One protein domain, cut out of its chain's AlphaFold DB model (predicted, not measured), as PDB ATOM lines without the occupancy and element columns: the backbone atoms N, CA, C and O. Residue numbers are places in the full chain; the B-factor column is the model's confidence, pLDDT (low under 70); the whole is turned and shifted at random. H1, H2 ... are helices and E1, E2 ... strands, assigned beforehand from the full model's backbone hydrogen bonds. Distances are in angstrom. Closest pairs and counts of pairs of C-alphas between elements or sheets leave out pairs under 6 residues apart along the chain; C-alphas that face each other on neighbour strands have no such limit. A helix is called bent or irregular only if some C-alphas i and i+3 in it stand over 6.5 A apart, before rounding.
ATOM      1  N   ILE A  92      -1.107 -45.252  40.063       74.81
ATOM      2  CA  ILE A  92      -0.437 -45.061  38.757       74.81
ATOM      3  C   ILE A  92       0.047 -43.628  38.574       74.81
ATOM      4  O   ILE A  92       1.149 -43.413  38.072       74.81
ATOM      5  N   GLU A  93      -0.782 -42.654  38.942       74.62
ATOM      6  CA  GLU A  93      -0.462 -41.244  38.734       74.62
ATOM      7  C   GLU A  93       0.690 -40.790  39.624       74.62
ATOM      8  O   GLU A  93       1.594 -40.095  39.159       74.62
ATOM      9  N   GLU A  94       0.732 -41.272  40.864       80.88
ATOM     10  CA  GLU A  94       1.859 -41.040  41.761       80.88
ATOM     11  C   GLU A  94       3.134 -41.704  41.227       80.88
ATOM     12  O   GLU A  94       4.182 -41.065  41.133       80.88
ATOM     13  N   GLN A  95       3.052 -42.956  40.769       80.44
ATOM     14  CA  GLN A  95       4.193 -43.644  40.161       80.44
ATOM     15  C   GLN A  95       4.692 -42.941  38.892       80.44
ATOM     16  O   GLN A  95       5.902 -42.895  38.651       80.44
ATOM     17  N   ARG A  96       3.793 -42.380  38.075       78.50
ATOM     18  CA  ARG A  96       4.158 -41.568  36.905       78.50
ATOM     19  C   ARG A  96       4.869 -40.291  37.328       78.50
ATOM     20  O   ARG A  96       5.914 -39.984  36.757       78.50
ATOM     21  N   LEU A  97       4.363 -39.593  38.343       83.94
ATOM     22  CA  LEU A  97       5.003 -38.394  38.878       83.94
ATOM     23  C   LEU A  97       6.403 -38.698  39.429       83.94
ATOM     24  O   LEU A  97       7.354 -37.988  39.108       83.94
ATOM     25  N   ILE A  98       6.563 -39.780  40.197       84.81
ATOM     26  CA  ILE A  98       7.864 -40.215  40.734       84.81
ATOM     27  C   ILE A  98       8.849 -40.513  39.598       84.81
ATOM     28  O   ILE A  98       9.999 -40.069  39.638       84.81
ATOM     29  N   ARG A  99       8.404 -41.228  38.557       84.69
ATOM     30  CA  ARG A  99       9.234 -41.523  37.378       84.69
ATOM     31  C   ARG A  99       9.622 -40.255  36.626       84.69
ATOM     32  O   ARG A  99      10.784 -40.128  36.250       84.69
ATOM     33  N   MET A 100       8.682 -39.326  36.450       86.94
ATOM     34  CA  MET A 100       8.929 -38.033  35.811       86.94
ATOM     35  C   MET A 100       9.988 -37.244  36.585       86.94
ATOM     36  O   MET A 100      10.999 -36.860  36.006       86.94
ATOM     37  N   ARG A 101       9.820 -37.088  37.905       89.44
ATOM     38  CA  ARG A 101      10.798 -36.416  38.777       89.44
ATOM     39  C   ARG A 101      12.179 -37.053  38.675       89.44
ATOM     40  O   ARG A 101      13.138 -36.369  38.348       89.44
ATOM     41  N   THR A 102      12.255 -38.375  38.818       87.88
ATOM     42  CA  THR A 102      13.518 -39.125  38.708       87.88
ATOM     43  C   THR A 102      14.208 -38.903  37.356       87.88
ATOM     44  O   THR A 102      15.430 -38.759  37.286       87.88
ATOM     45  N   ALA A 103      13.442 -38.889  36.261       88.31
ATOM     46  CA  ALA A 103      13.982 -38.646  34.929       88.31
ATOM     47  C   ALA A 103      14.495 -37.206  34.781       88.31
ATOM     48  O   ALA A 103      15.596 -37.012  34.260       88.31
ATOM     49  N   LEU A 104      13.738 -36.219  35.266       90.06
ATOM     50  CA  LEU A 104      14.118 -34.806  35.237       90.06
ATOM     51  C   LEU A 104      15.354 -34.534  36.099       90.06
ATOM     52  O   LEU A 104      16.301 -33.936  35.601       90.06
ATOM     53  N   ASP A 105      15.418 -35.067  37.320       91.44
ATOM     54  CA  ASP A 105      16.572 -34.923  38.222       91.44
ATOM     55  C   ASP A 105      17.871 -35.436  37.592       91.44
ATOM     56  O   ASP A 105      18.953 -34.903  37.824       91.44
ATOM     57  N   LYS A 106      17.773 -36.452  36.731       89.62
ATOM     58  CA  LYS A 106      18.919 -36.991  35.994       89.62
ATOM     59  C   LYS A 106      19.305 -36.159  34.764       89.62
ATOM     60  O   LYS A 106      20.440 -36.269  34.289       89.62
ATOM     61  N   LYS A 107      18.361 -35.421  34.171       89.00
ATOM     62  CA  LYS A 107      18.507 -34.794  32.846       89.00
ATOM     63  C   LYS A 107      18.711 -33.285  32.917       89.00
ATOM     64  O   LYS A 107      19.596 -32.791  32.225       89.00
ATOM     65  N   LEU A 108      17.946 -32.579  33.745       90.06
ATOM     66  CA  LEU A 108      17.970 -31.117  33.824       90.06
ATOM     67  C   LEU A 108      19.324 -30.532  34.257       90.06
ATOM     68  O   LEU A 108      19.733 -29.544  33.646       90.06
ATOM     69  N   PRO A 109      20.103 -31.155  35.167       91.38
ATOM     70  CA  PRO A 109      21.447 -30.659  35.471       91.38
ATOM     71  C   PRO A 109      22.360 -30.608  34.237       91.38
ATOM     72  O   PRO A 109      23.068 -29.630  34.030       91.38
ATOM     73  N   LYS A 110      22.265 -31.605  33.348       90.19
ATOM     74  CA  LYS A 110      23.056 -31.653  32.105       90.19
ATOM     75  C   LYS A 110      22.645 -30.566  31.117       90.19
ATOM     76  O   LYS A 110      23.485 -30.020  30.417       90.19
ATOM     77  N   LEU A 111      21.350 -30.260  31.052       88.25
ATOM     78  CA  LEU A 111      20.852 -29.162  30.222       88.25
ATOM     79  C   LEU A 111      21.271 -27.807  30.807       88.25
ATOM     80  O   LEU A 111      21.655 -26.909  30.065       88.25
ATOM     81  N   THR A 112      21.289 -27.680  32.133       88.19
ATOM     82  CA  THR A 112      21.782 -26.473  32.810       88.19
ATOM     83  C   THR A 112      23.255 -26.223  32.488       88.19
ATOM     84  O   THR A 112      23.619 -25.099  32.155       88.19
ATOM     85  N   GLU A 113      24.091 -27.267  32.501       88.94
ATOM     86  CA  GLU A 113      25.498 -27.179  32.082       88.94
ATOM     87  C   GLU A 113      25.639 -26.660  30.641       88.94
ATOM     88  O   GLU A 113      26.427 -25.750  30.400       88.94
ATOM     89  N   CYS A 114      24.831 -27.158  29.698       86.31
ATOM     90  CA  CYS A 114      24.798 -26.645  28.321       86.31
ATOM     91  C   CYS A 114      24.337 -25.177  28.252       86.31
ATOM     92  O   CYS A 114      24.912 -24.372  27.525       86.31
ATOM     93  N   THR A 115      23.340 -24.798  29.053       84.75
ATOM     94  CA  THR A 115      22.811 -23.423  29.075       84.75
ATOM     95  C   THR A 115      23.874 -22.422  29.536       84.75
ATOM     96  O   THR A 115      23.977 -21.327  28.987       84.75
ATOM     97  N   VAL A 116      24.719 -22.799  30.506       84.56
ATOM     98  CA  VAL A 116      25.860 -21.978  30.962       84.56
ATOM     99  C   VAL A 116      26.874 -21.738  29.836       84.56
ATOM    100  O   VAL A 116      27.523 -20.693  29.811       84.56
ATOM    101  N   LEU A 117      26.981 -22.663  28.881       82.31
ATOM    102  CA  LEU A 117      27.828 -22.528  27.692       82.31
ATOM    103  C   LEU A 117      27.175 -21.692  26.575       82.31
ATOM    104  O   LEU A 117      27.813 -21.437  25.557       82.31
ATOM    105  N   GLY A 118      25.937 -21.230  26.773       88.81
ATOM    106  CA  GLY A 118      25.172 -20.461  25.792       88.81
ATOM    107  C   GLY A 118      24.380 -21.320  24.803       88.81
ATOM    108  O   GLY A 118      23.819 -20.775  23.851       88.81
ATOM    109  N   ASP A 119      24.311 -22.637  25.015       89.62
ATOM    110  CA  ASP A 119      23.536 -23.531  24.158       89.62
ATOM    111  C   ASP A 119      22.032 -23.393  24.421       89.62
ATOM    112  O   ASP A 119      21.585 -23.232  25.556       89.62
ATOM    113  N   THR A 120      21.231 -23.531  23.362       89.12
ATOM    114  CA  THR A 120      19.773 -23.673  23.483       89.12
ATOM    115  C   THR A 120      19.414 -25.114  23.822       89.12
ATOM    116  O   THR A 120      19.827 -26.047  23.129       89.12
ATOM    117  N   THR A 121      18.601 -25.306  24.857       88.44
ATOM    118  CA  THR A 121      18.281 -26.634  25.388       88.44
ATOM    119  C   THR A 121      16.890 -27.124  24.997       88.44
ATOM    120  O   THR A 121      15.893 -26.406  25.059       88.44
ATOM    121  N   PHE A 122      16.816 -28.403  24.621       88.25
ATOM    122  CA  PHE A 122      15.583 -29.071  24.213       88.25
ATOM    123  C   PHE A 122      15.369 -30.333  25.049       88.25
ATOM    124  O   PHE A 122      16.220 -31.225  25.073       88.25
ATOM    125  N   LEU A 123      14.212 -30.440  25.699       88.62
ATOM    126  CA  LEU A 123      13.755 -31.662  26.354       88.62
ATOM    127  C   LEU A 123      12.649 -32.310  25.520       88.62
ATOM    128  O   LEU A 123      11.594 -31.717  25.317       88.62
ATOM    129  N   ILE A 124      12.876 -33.543  25.073       87.31
ATOM    130  CA  ILE A 124      11.905 -34.320  24.296       87.31
ATOM    131  C   ILE A 124      11.428 -35.497  25.148       87.31
ATOM    132  O   ILE A 124      12.240 -36.298  25.615       87.31
ATOM    133  N   LEU A 125      10.116 -35.591  25.358       84.19
ATOM    134  CA  LEU A 125       9.454 -36.665  26.091       84.19
ATOM    135  C   LEU A 125       8.678 -37.544  25.111       84.19
ATOM    136  O   LEU A 125       7.675 -37.122  24.541       84.19
ATOM    137  N   GLU A 126       9.135 -38.773  24.925       81.50
ATOM    138  CA  GLU A 126       8.441 -39.771  24.114       81.50
ATOM    139  C   GLU A 126       7.303 -40.418  24.915       81.50
ATOM    140  O   GLU A 126       7.469 -40.734  26.096       81.50
ATOM    141  N   TRP A 127       6.136 -40.607  24.290       72.19
ATOM    142  CA  TRP A 127       4.960 -41.188  24.955       72.19
ATOM    143  C   TRP A 127       4.476 -42.507  24.342       72.19
ATOM    144  O   TRP A 127       3.551 -43.104  24.875       72.19
ATOM    145  N   SER A 128       5.101 -43.054  23.302       57.28
ATOM    146  CA  SER A 128       4.677 -44.348  22.732       57.28
ATOM    147  C   SER A 128       5.162 -45.577  23.534       57.28
ATOM    148  O   SER A 128       4.551 -46.638  23.451       57.28
ATOM    149  N   ASP A 129       6.203 -45.442  24.367       52.97
ATOM    150  CA  ASP A 129       6.929 -46.592  24.949       52.97
ATOM    151  C   ASP A 129       6.315 -47.180  26.242       52.97
ATOM    152  O   ASP A 129       6.826 -48.121  26.848       52.97
ATOM    153  N   ILE A 130       5.186 -46.656  26.730       44.34
ATOM    154  CA  ILE A 130       4.530 -47.198  27.928       44.34
ATOM    155  C   ILE A 130       3.029 -47.269  27.678       44.34
ATOM    156  O   ILE A 130       2.409 -46.290  27.297       44.34
ATOM    157  N   ALA A 131       2.431 -48.428  27.965       45.03
ATOM    158  CA  ALA A 131       0.997 -48.741  27.897       45.03
ATOM    159  C   ALA A 131       0.090 -47.890  28.830       45.03
ATOM    160  O   ALA A 131      -0.782 -48.419  29.516       45.03
ATOM    161  N   LEU A 132       0.347 -46.587  28.958       48.97
ATOM    162  CA  LEU A 132      -0.234 -45.663  29.930       48.97
ATOM    163  C   LEU A 132      -0.299 -44.211  29.417       48.97
ATOM    164  O   LEU A 132      -0.511 -43.292  30.206       48.97
ATOM    165  N   SER A 133      -0.113 -43.988  28.124       55.31
ATOM    166  CA  SER A 133       0.192 -42.667  27.594       55.31
ATOM    167  C   SER A 133      -1.050 -41.934  27.126       55.31
ATOM    168  O   SER A 133      -1.410 -41.937  25.957       55.31
ATOM    169  N   ASN A 134      -1.717 -41.277  28.065       67.94
ATOM    170  CA  ASN A 134      -2.560 -40.139  27.740       67.94
ATOM    171  C   ASN A 134      -1.678 -38.884  27.846       67.94
ATOM    172  O   ASN A 134      -1.165 -38.589  28.927       67.94
ATOM    173  N   HIS A 135      -1.482 -38.158  26.741       68.12
ATOM    174  CA  HIS A 135      -0.663 -36.940  26.685       68.12
ATOM    175  C   HIS A 135      -1.089 -35.894  27.730       68.12
ATOM    176  O   HIS A 135      -0.232 -35.219  28.295       68.12
ATOM    177  N   VAL A 136      -2.385 -35.816  28.063       72.00
ATOM    178  CA  VAL A 136      -2.906 -34.947  29.135       72.00
ATOM    179  C   VAL A 136      -2.280 -35.310  30.476       72.00
ATOM    180  O   VAL A 136      -1.934 -34.445  31.276       72.00
ATOM    181  N   VAL A 137      -2.118 -36.602  30.729       75.88
ATOM    182  CA  VAL A 137      -1.612 -37.093  32.005       75.88
ATOM    183  C   VAL A 137      -0.102 -36.915  32.117       75.88
ATOM    184  O   VAL A 137       0.396 -36.533  33.174       75.88
ATOM    185  N   ILE A 138       0.623 -37.100  31.013       78.06
ATOM    186  CA  ILE A 138       2.050 -36.771  30.938       78.06
ATOM    187  C   ILE A 138       2.259 -35.272  31.158       78.06
ATOM    188  O   ILE A 138       3.120 -34.899  31.949       78.06
ATOM    189  N   GLY A 139       1.438 -34.425  30.528       78.94
ATOM    190  CA  GLY A 139       1.471 -32.975  30.720       78.94
ATOM    191  C   GLY A 139       1.253 -32.569  32.179       78.94
ATOM    192  O   GLY A 139       2.058 -31.822  32.723       78.94
ATOM    193  N   ARG A 140       0.237 -33.128  32.850       80.50
ATOM    194  CA  ARG A 140      -0.019 -32.871  34.281       80.50
ATOM    195  C   ARG A 140       1.129 -33.323  35.180       80.50
ATOM    196  O   ARG A 140       1.526 -32.598  36.087       80.50
ATOM    197  N   ALA A 141       1.670 -34.517  34.937       83.69
ATOM    198  CA  ALA A 141       2.800 -35.027  35.708       83.69
ATOM    199  C   ALA A 141       4.060 -34.173  35.495       83.69
ATOM    200  O   ALA A 141       4.802 -33.932  36.442       83.69
ATOM    201  N   LEU A 142       4.287 -33.701  34.267       85.88
ATOM    202  CA  LEU A 142       5.381 -32.800  33.926       85.88
ATOM    203  C   LEU A 142       5.225 -31.438  34.610       85.88
ATOM    204  O   LEU A 142       6.169 -30.981  35.244       85.88
ATOM    205  N   GLU A 143       4.048 -30.817  34.530       85.69
ATOM    206  CA  GLU A 143       3.752 -29.545  35.200       85.69
ATOM    207  C   GLU A 143       4.000 -29.652  36.711       85.69
ATOM    208  O   GLU A 143       4.756 -28.865  37.278       85.69
ATOM    209  N   ALA A 144       3.469 -30.696  37.351       86.25
ATOM    210  CA  ALA A 144       3.686 -30.950  38.774       86.25
ATOM    211  C   ALA A 144       5.152 -31.269  39.130       86.25
ATOM    212  O   ALA A 144       5.578 -31.039  40.264       86.25
ATOM    213  N   ALA A 145       5.929 -31.829  38.199       87.88
ATOM    214  CA  ALA A 145       7.342 -32.129  38.410       87.88
ATOM    215  C   ALA A 145       8.255 -30.915  38.178       87.88
ATOM    216  O   ALA A 145       9.319 -30.853  38.790       87.88
ATOM    217  N   LEU A 146       7.849 -29.969  37.328       87.19
ATOM    218  CA  LEU A 146       8.567 -28.719  37.063       87.19
ATOM    219  C   LEU A 146       8.178 -27.585  38.021       87.19
ATOM    220  O   LEU A 146       8.908 -26.601  38.124       87.19
ATOM    221  N   ALA A 147       7.059 -27.708  38.735       85.81
ATOM    222  CA  ALA A 147       6.608 -26.708  39.695       85.81
ATOM    223  C   ALA A 147       7.713 -26.343  40.708       85.81
ATOM    224  O   ALA A 147       8.227 -27.199  41.428       85.81
ATOM    225  N   GLY A 148       8.067 -25.055  40.762       81.88
ATOM    226  CA  GLY A 148       9.086 -24.518  41.674       81.88
ATOM    227  C   GLY A 148      10.540 -24.755  41.251       81.88
ATOM    228  O   GLY A 148      11.446 -24.370  41.986       81.88
ATOM    229  N   ARG A 149      10.785 -25.363  40.084       86.12
ATOM    230  CA  ARG A 149      12.134 -25.573  39.551       86.12
ATOM    231  C   ARG A 149      12.630 -24.357  38.771       86.12
ATOM    232  O   ARG A 149      11.871 -23.722  38.045       86.12
ATOM    233  N   SER A 150      13.923 -24.068  38.897       85.88
ATOM    234  CA  SER A 150      14.610 -23.004  38.152       85.88
ATOM    235  C   SER A 150      15.471 -23.526  36.997       85.88
ATOM    236  O   SER A 150      15.930 -22.735  36.184       85.88
ATOM    237  N   ASP A 151      15.699 -24.839  36.922       87.31
ATOM    238  CA  ASP A 151      16.536 -25.532  35.929       87.31
ATOM    239  C   ASP A 151      15.727 -26.022  34.712       87.31
ATOM    240  O   ASP A 151      16.021 -27.058  34.113       87.31
ATOM    241  N   CYS A 152      14.664 -25.296  34.363       84.06
ATOM    242  CA  CYS A 152      13.810 -25.637  33.232       84.06
ATOM    243  C   CYS A 152      14.549 -25.417  31.898       84.06
ATOM    244  O   CYS A 152      15.214 -24.394  31.737       84.06
ATOM    245  N   PRO A 153      14.404 -26.334  30.924       86.44
ATOM    246  CA  PRO A 153      14.989 -26.165  29.597       86.44
ATOM    247  C   PRO A 153      14.271 -25.059  28.812       86.44
ATOM    248  O   PRO A 153      13.113 -24.739  29.098       86.44
ATOM    249  N   ASP A 154      14.923 -24.532  27.771       84.25
ATOM    250  CA  ASP A 154      14.340 -23.493  26.908       84.25
ATOM    251  C   ASP A 154      13.074 -23.987  26.201       84.25
ATOM    252  O   ASP A 154      12.080 -23.266  26.103       84.25
ATOM    253  N   TYR A 155      13.102 -25.241  25.739       86.62
ATOM    254  CA  TYR A 155      11.991 -25.874  25.041       86.62
ATOM    255  C   TYR A 155      11.701 -27.272  25.581       86.62
ATOM    256  O   TYR A 155      12.607 -28.076  25.815       86.62
ATOM    257  N   VAL A 156      10.410 -27.587  25.707       86.25
ATOM    258  CA  VAL A 156       9.921 -28.933  26.019       86.25
ATOM    259  C   VAL A 156       8.966 -29.388  24.923       86.25
ATOM    260  O   VAL A 156       8.052 -28.651  24.560       86.25
ATOM    261  N   PHE A 157       9.151 -30.607  24.430       86.56
ATOM    262  CA  PHE A 157       8.292 -31.236  23.435       86.56
ATOM    263  C   PHE A 157       7.857 -32.629  23.893       86.56
ATOM    264  O   PHE A 157       8.636 -33.379  24.474       86.56
ATOM    265  N   LEU A 158       6.613 -32.986  23.594       84.12
ATOM    266  CA  LEU A 158       6.099 -34.349  23.618       84.12
ATOM    267  C   LEU A 158       6.226 -34.923  22.206       84.12
ATOM    268  O   LEU A 158       5.744 -34.295  21.266       84.12
ATOM    269  N   ALA A 159       6.860 -36.079  22.051       84.88
ATOM    270  CA  ALA A 159       7.069 -36.727  20.759       84.88
ATOM    271  C   ALA A 159       6.209 -37.988  20.633       84.88
ATOM    272  O   ALA A 159       6.434 -38.966  21.349       84.88
ATOM    273  N   ASP A 160       5.239 -37.970  19.720       79.75
ATOM    274  CA  ASP A 160       4.573 -39.176  19.240       79.75
ATOM    275  C   ASP A 160       5.441 -39.857  18.183       79.75
ATOM    276  O   ASP A 160       5.670 -39.311  17.103       79.75
ATOM    277  N   THR A 161       5.926 -41.043  18.526       79.81
ATOM    278  CA  THR A 161       6.767 -41.895  17.681       79.81
ATOM    279  C   THR A 161       6.028 -43.164  17.248       79.81
ATOM    280  O   THR A 161       6.645 -44.097  16.744       79.81
ATOM    281  N   ALA A 162       4.701 -43.225  17.432       69.50
ATOM    282  CA  ALA A 162       3.899 -44.401  17.090       69.50
ATOM    283  C   ALA A 162       3.772 -44.648  15.575       69.50
ATOM    284  O   ALA A 162       3.297 -45.706  15.165       69.50
ATOM    285  N   THR A 163       4.178 -43.687  14.740       70.50
ATOM    286  CA  THR A 163       4.189 -43.811  13.277       70.50
ATOM    287  C   THR A 163       5.597 -43.602  12.719       70.50
ATOM    288  O   THR A 163       6.496 -43.150  13.426       70.50
ATOM    289  N   GLU A 164       5.793 -43.894  11.430       73.69
ATOM    290  CA  GLU A 164       7.055 -43.608  10.727       73.69
ATOM    291  C   GLU A 164       7.417 -42.109  10.736       73.69
ATOM    292  O   GLU A 164       8.586 -41.752  10.599       73.69
ATOM    293  N   GLN A 165       6.428 -41.230  10.925       80.88
ATOM    294  CA  GLN A 165       6.628 -39.799  11.135       80.88
ATOM    295  C   GLN A 165       6.526 -39.449  12.621       80.88
ATOM    296  O   GLN A 165       5.620 -39.891  13.328       80.88
ATOM    297  N   TRP A 166       7.458 -38.619  13.093       83.31
ATOM    298  CA  TRP A 166       7.448 -38.135  14.471       83.31
ATOM    299  C   TRP A 166       6.625 -36.856  14.563       83.31
ATOM    300  O   TRP A 166       6.899 -35.880  13.859       83.31
ATOM    301  N   HIS A 167       5.645 -36.840  15.462       79.88
ATOM    302  CA  HIS A 167       4.850 -35.648  15.736       79.88
ATOM    303  C   HIS A 167       5.273 -35.032  17.065       79.88
ATOM    304  O   HIS A 167       5.262 -35.696  18.097       79.88
ATOM    305  N   PHE A 168       5.626 -33.747  17.046       83.56
ATOM    306  CA  PHE A 168       6.030 -33.010  18.240       83.56
ATOM    307  C   PHE A 168       4.934 -32.047  18.687       83.56
ATOM    308  O   PHE A 168       4.398 -31.282  17.886       83.56
ATOM    309  N   PHE A 169       4.651 -32.043  19.985       81.69
ATOM    310  CA  PHE A 169       3.661 -31.179  20.616       81.69
ATOM    311  C   PHE A 169       4.311 -30.422  21.766       81.69
ATOM    312  O   PHE A 169       4.984 -31.022  22.599       81.69
ATOM    313  N   GLN A 170       4.107 -29.112  21.855       80.88
ATOM    314  CA  GLN A 170       4.559 -28.354  23.018       80.88
ATOM    315  C   GLN A 170       3.490 -28.452  24.118       80.88
ATOM    316  O   GLN A 170       2.340 -28.078  23.867       80.88
TER     317      GLN A 170
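Overview. This is residues 92 to 170 of the 199 residues of an uncharacterized protein of Sphingobium yanoikuyae (UniProt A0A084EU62). A small three-stranded sheet, E1 to E3, makes one side of a flat body, and two helices that cross steeply, the long bent H1 and the shorter H2, make the other. The join between the two sides is loose: H2 only grazes the sheet, arm H1a stays apart from its strands, and arm H1b turns off toward the far end of the long axis. The printed part has 79 residues with two named helices and three named strands, in the order H1, E1, H2, E2, E3; the sheet order is E1, E2, E3, mixed. The class is mixed, helices and strands, and the whole is compact, with a radius of gyration of the C-alphas of 13.0 A and spans of 37 by 31 by 17 A.

Along the chain. Strand E2, residues 155 to 160, is 16.3 A from first to last C-alpha. E1, residues 122 to 126, is 12.9 A long, and E3, residues 167 to 169, 6.7 A, ending at C-alpha 169 (3.661, -31.179, 20.616). H2, residues 135 to 146, is 16.1 A long. H1, residues 92 to 116, was assigned as one helix by its hydrogen bonds but is bent: C-alphas 106 and 109 are 6.8 A apart. Its arm H1a, residues 92 to 106, begins at C-alpha 92 (-0.437, -45.061, 38.757) and is 21.2 A long; arm H1b, residues 109 to 116, is 10.7 A long and ends at C-alpha 116 (25.860, -21.978, 30.962).

Arrangement. The inner strand E2 is parallel to the edge strand E1, at 23 degrees between their directions, with N 125 and O 157 within hydrogen-bond range at 2.8 A. E2 and the other edge strand, E3, form an antiparallel hairpin at 139 degrees, with N 158 and O 169 2.7 A apart. E1, H2 and E2 make a strand-helix-strand unit, two parallel neighbour strands with a helix between them in the chain, with a right-handed crossover. H2 is on the sheet but only grazes it, with residues 135 to 142; its closest C-alphas to E2 are those of His 135 and Leu 158, 7.9 A apart. H1a touches H2, closest at the C-alphas of Leu 97 and Ala 141, 5.1 A apart, at a steep tilt of 53 degrees, the same way. The arms H1a and H1b stand at a steep tilt of 46 degrees. H1b is apart from H2, and neither arm is on the sheet. In H1a, H1b and H2 every O i to N i+4 pair is within hydrogen-bond range.

Size, cuts and confidence. The two C-alphas farthest apart, those of Ile 92 and Leu 117, are 37.8 A apart. The printed part has no cut. The link from H1 to E1 is tight, the other links are short, and no link is long. The mean pLDDT of the printed part is 81.1; residues 128 to 135 and residue 162 are under 70.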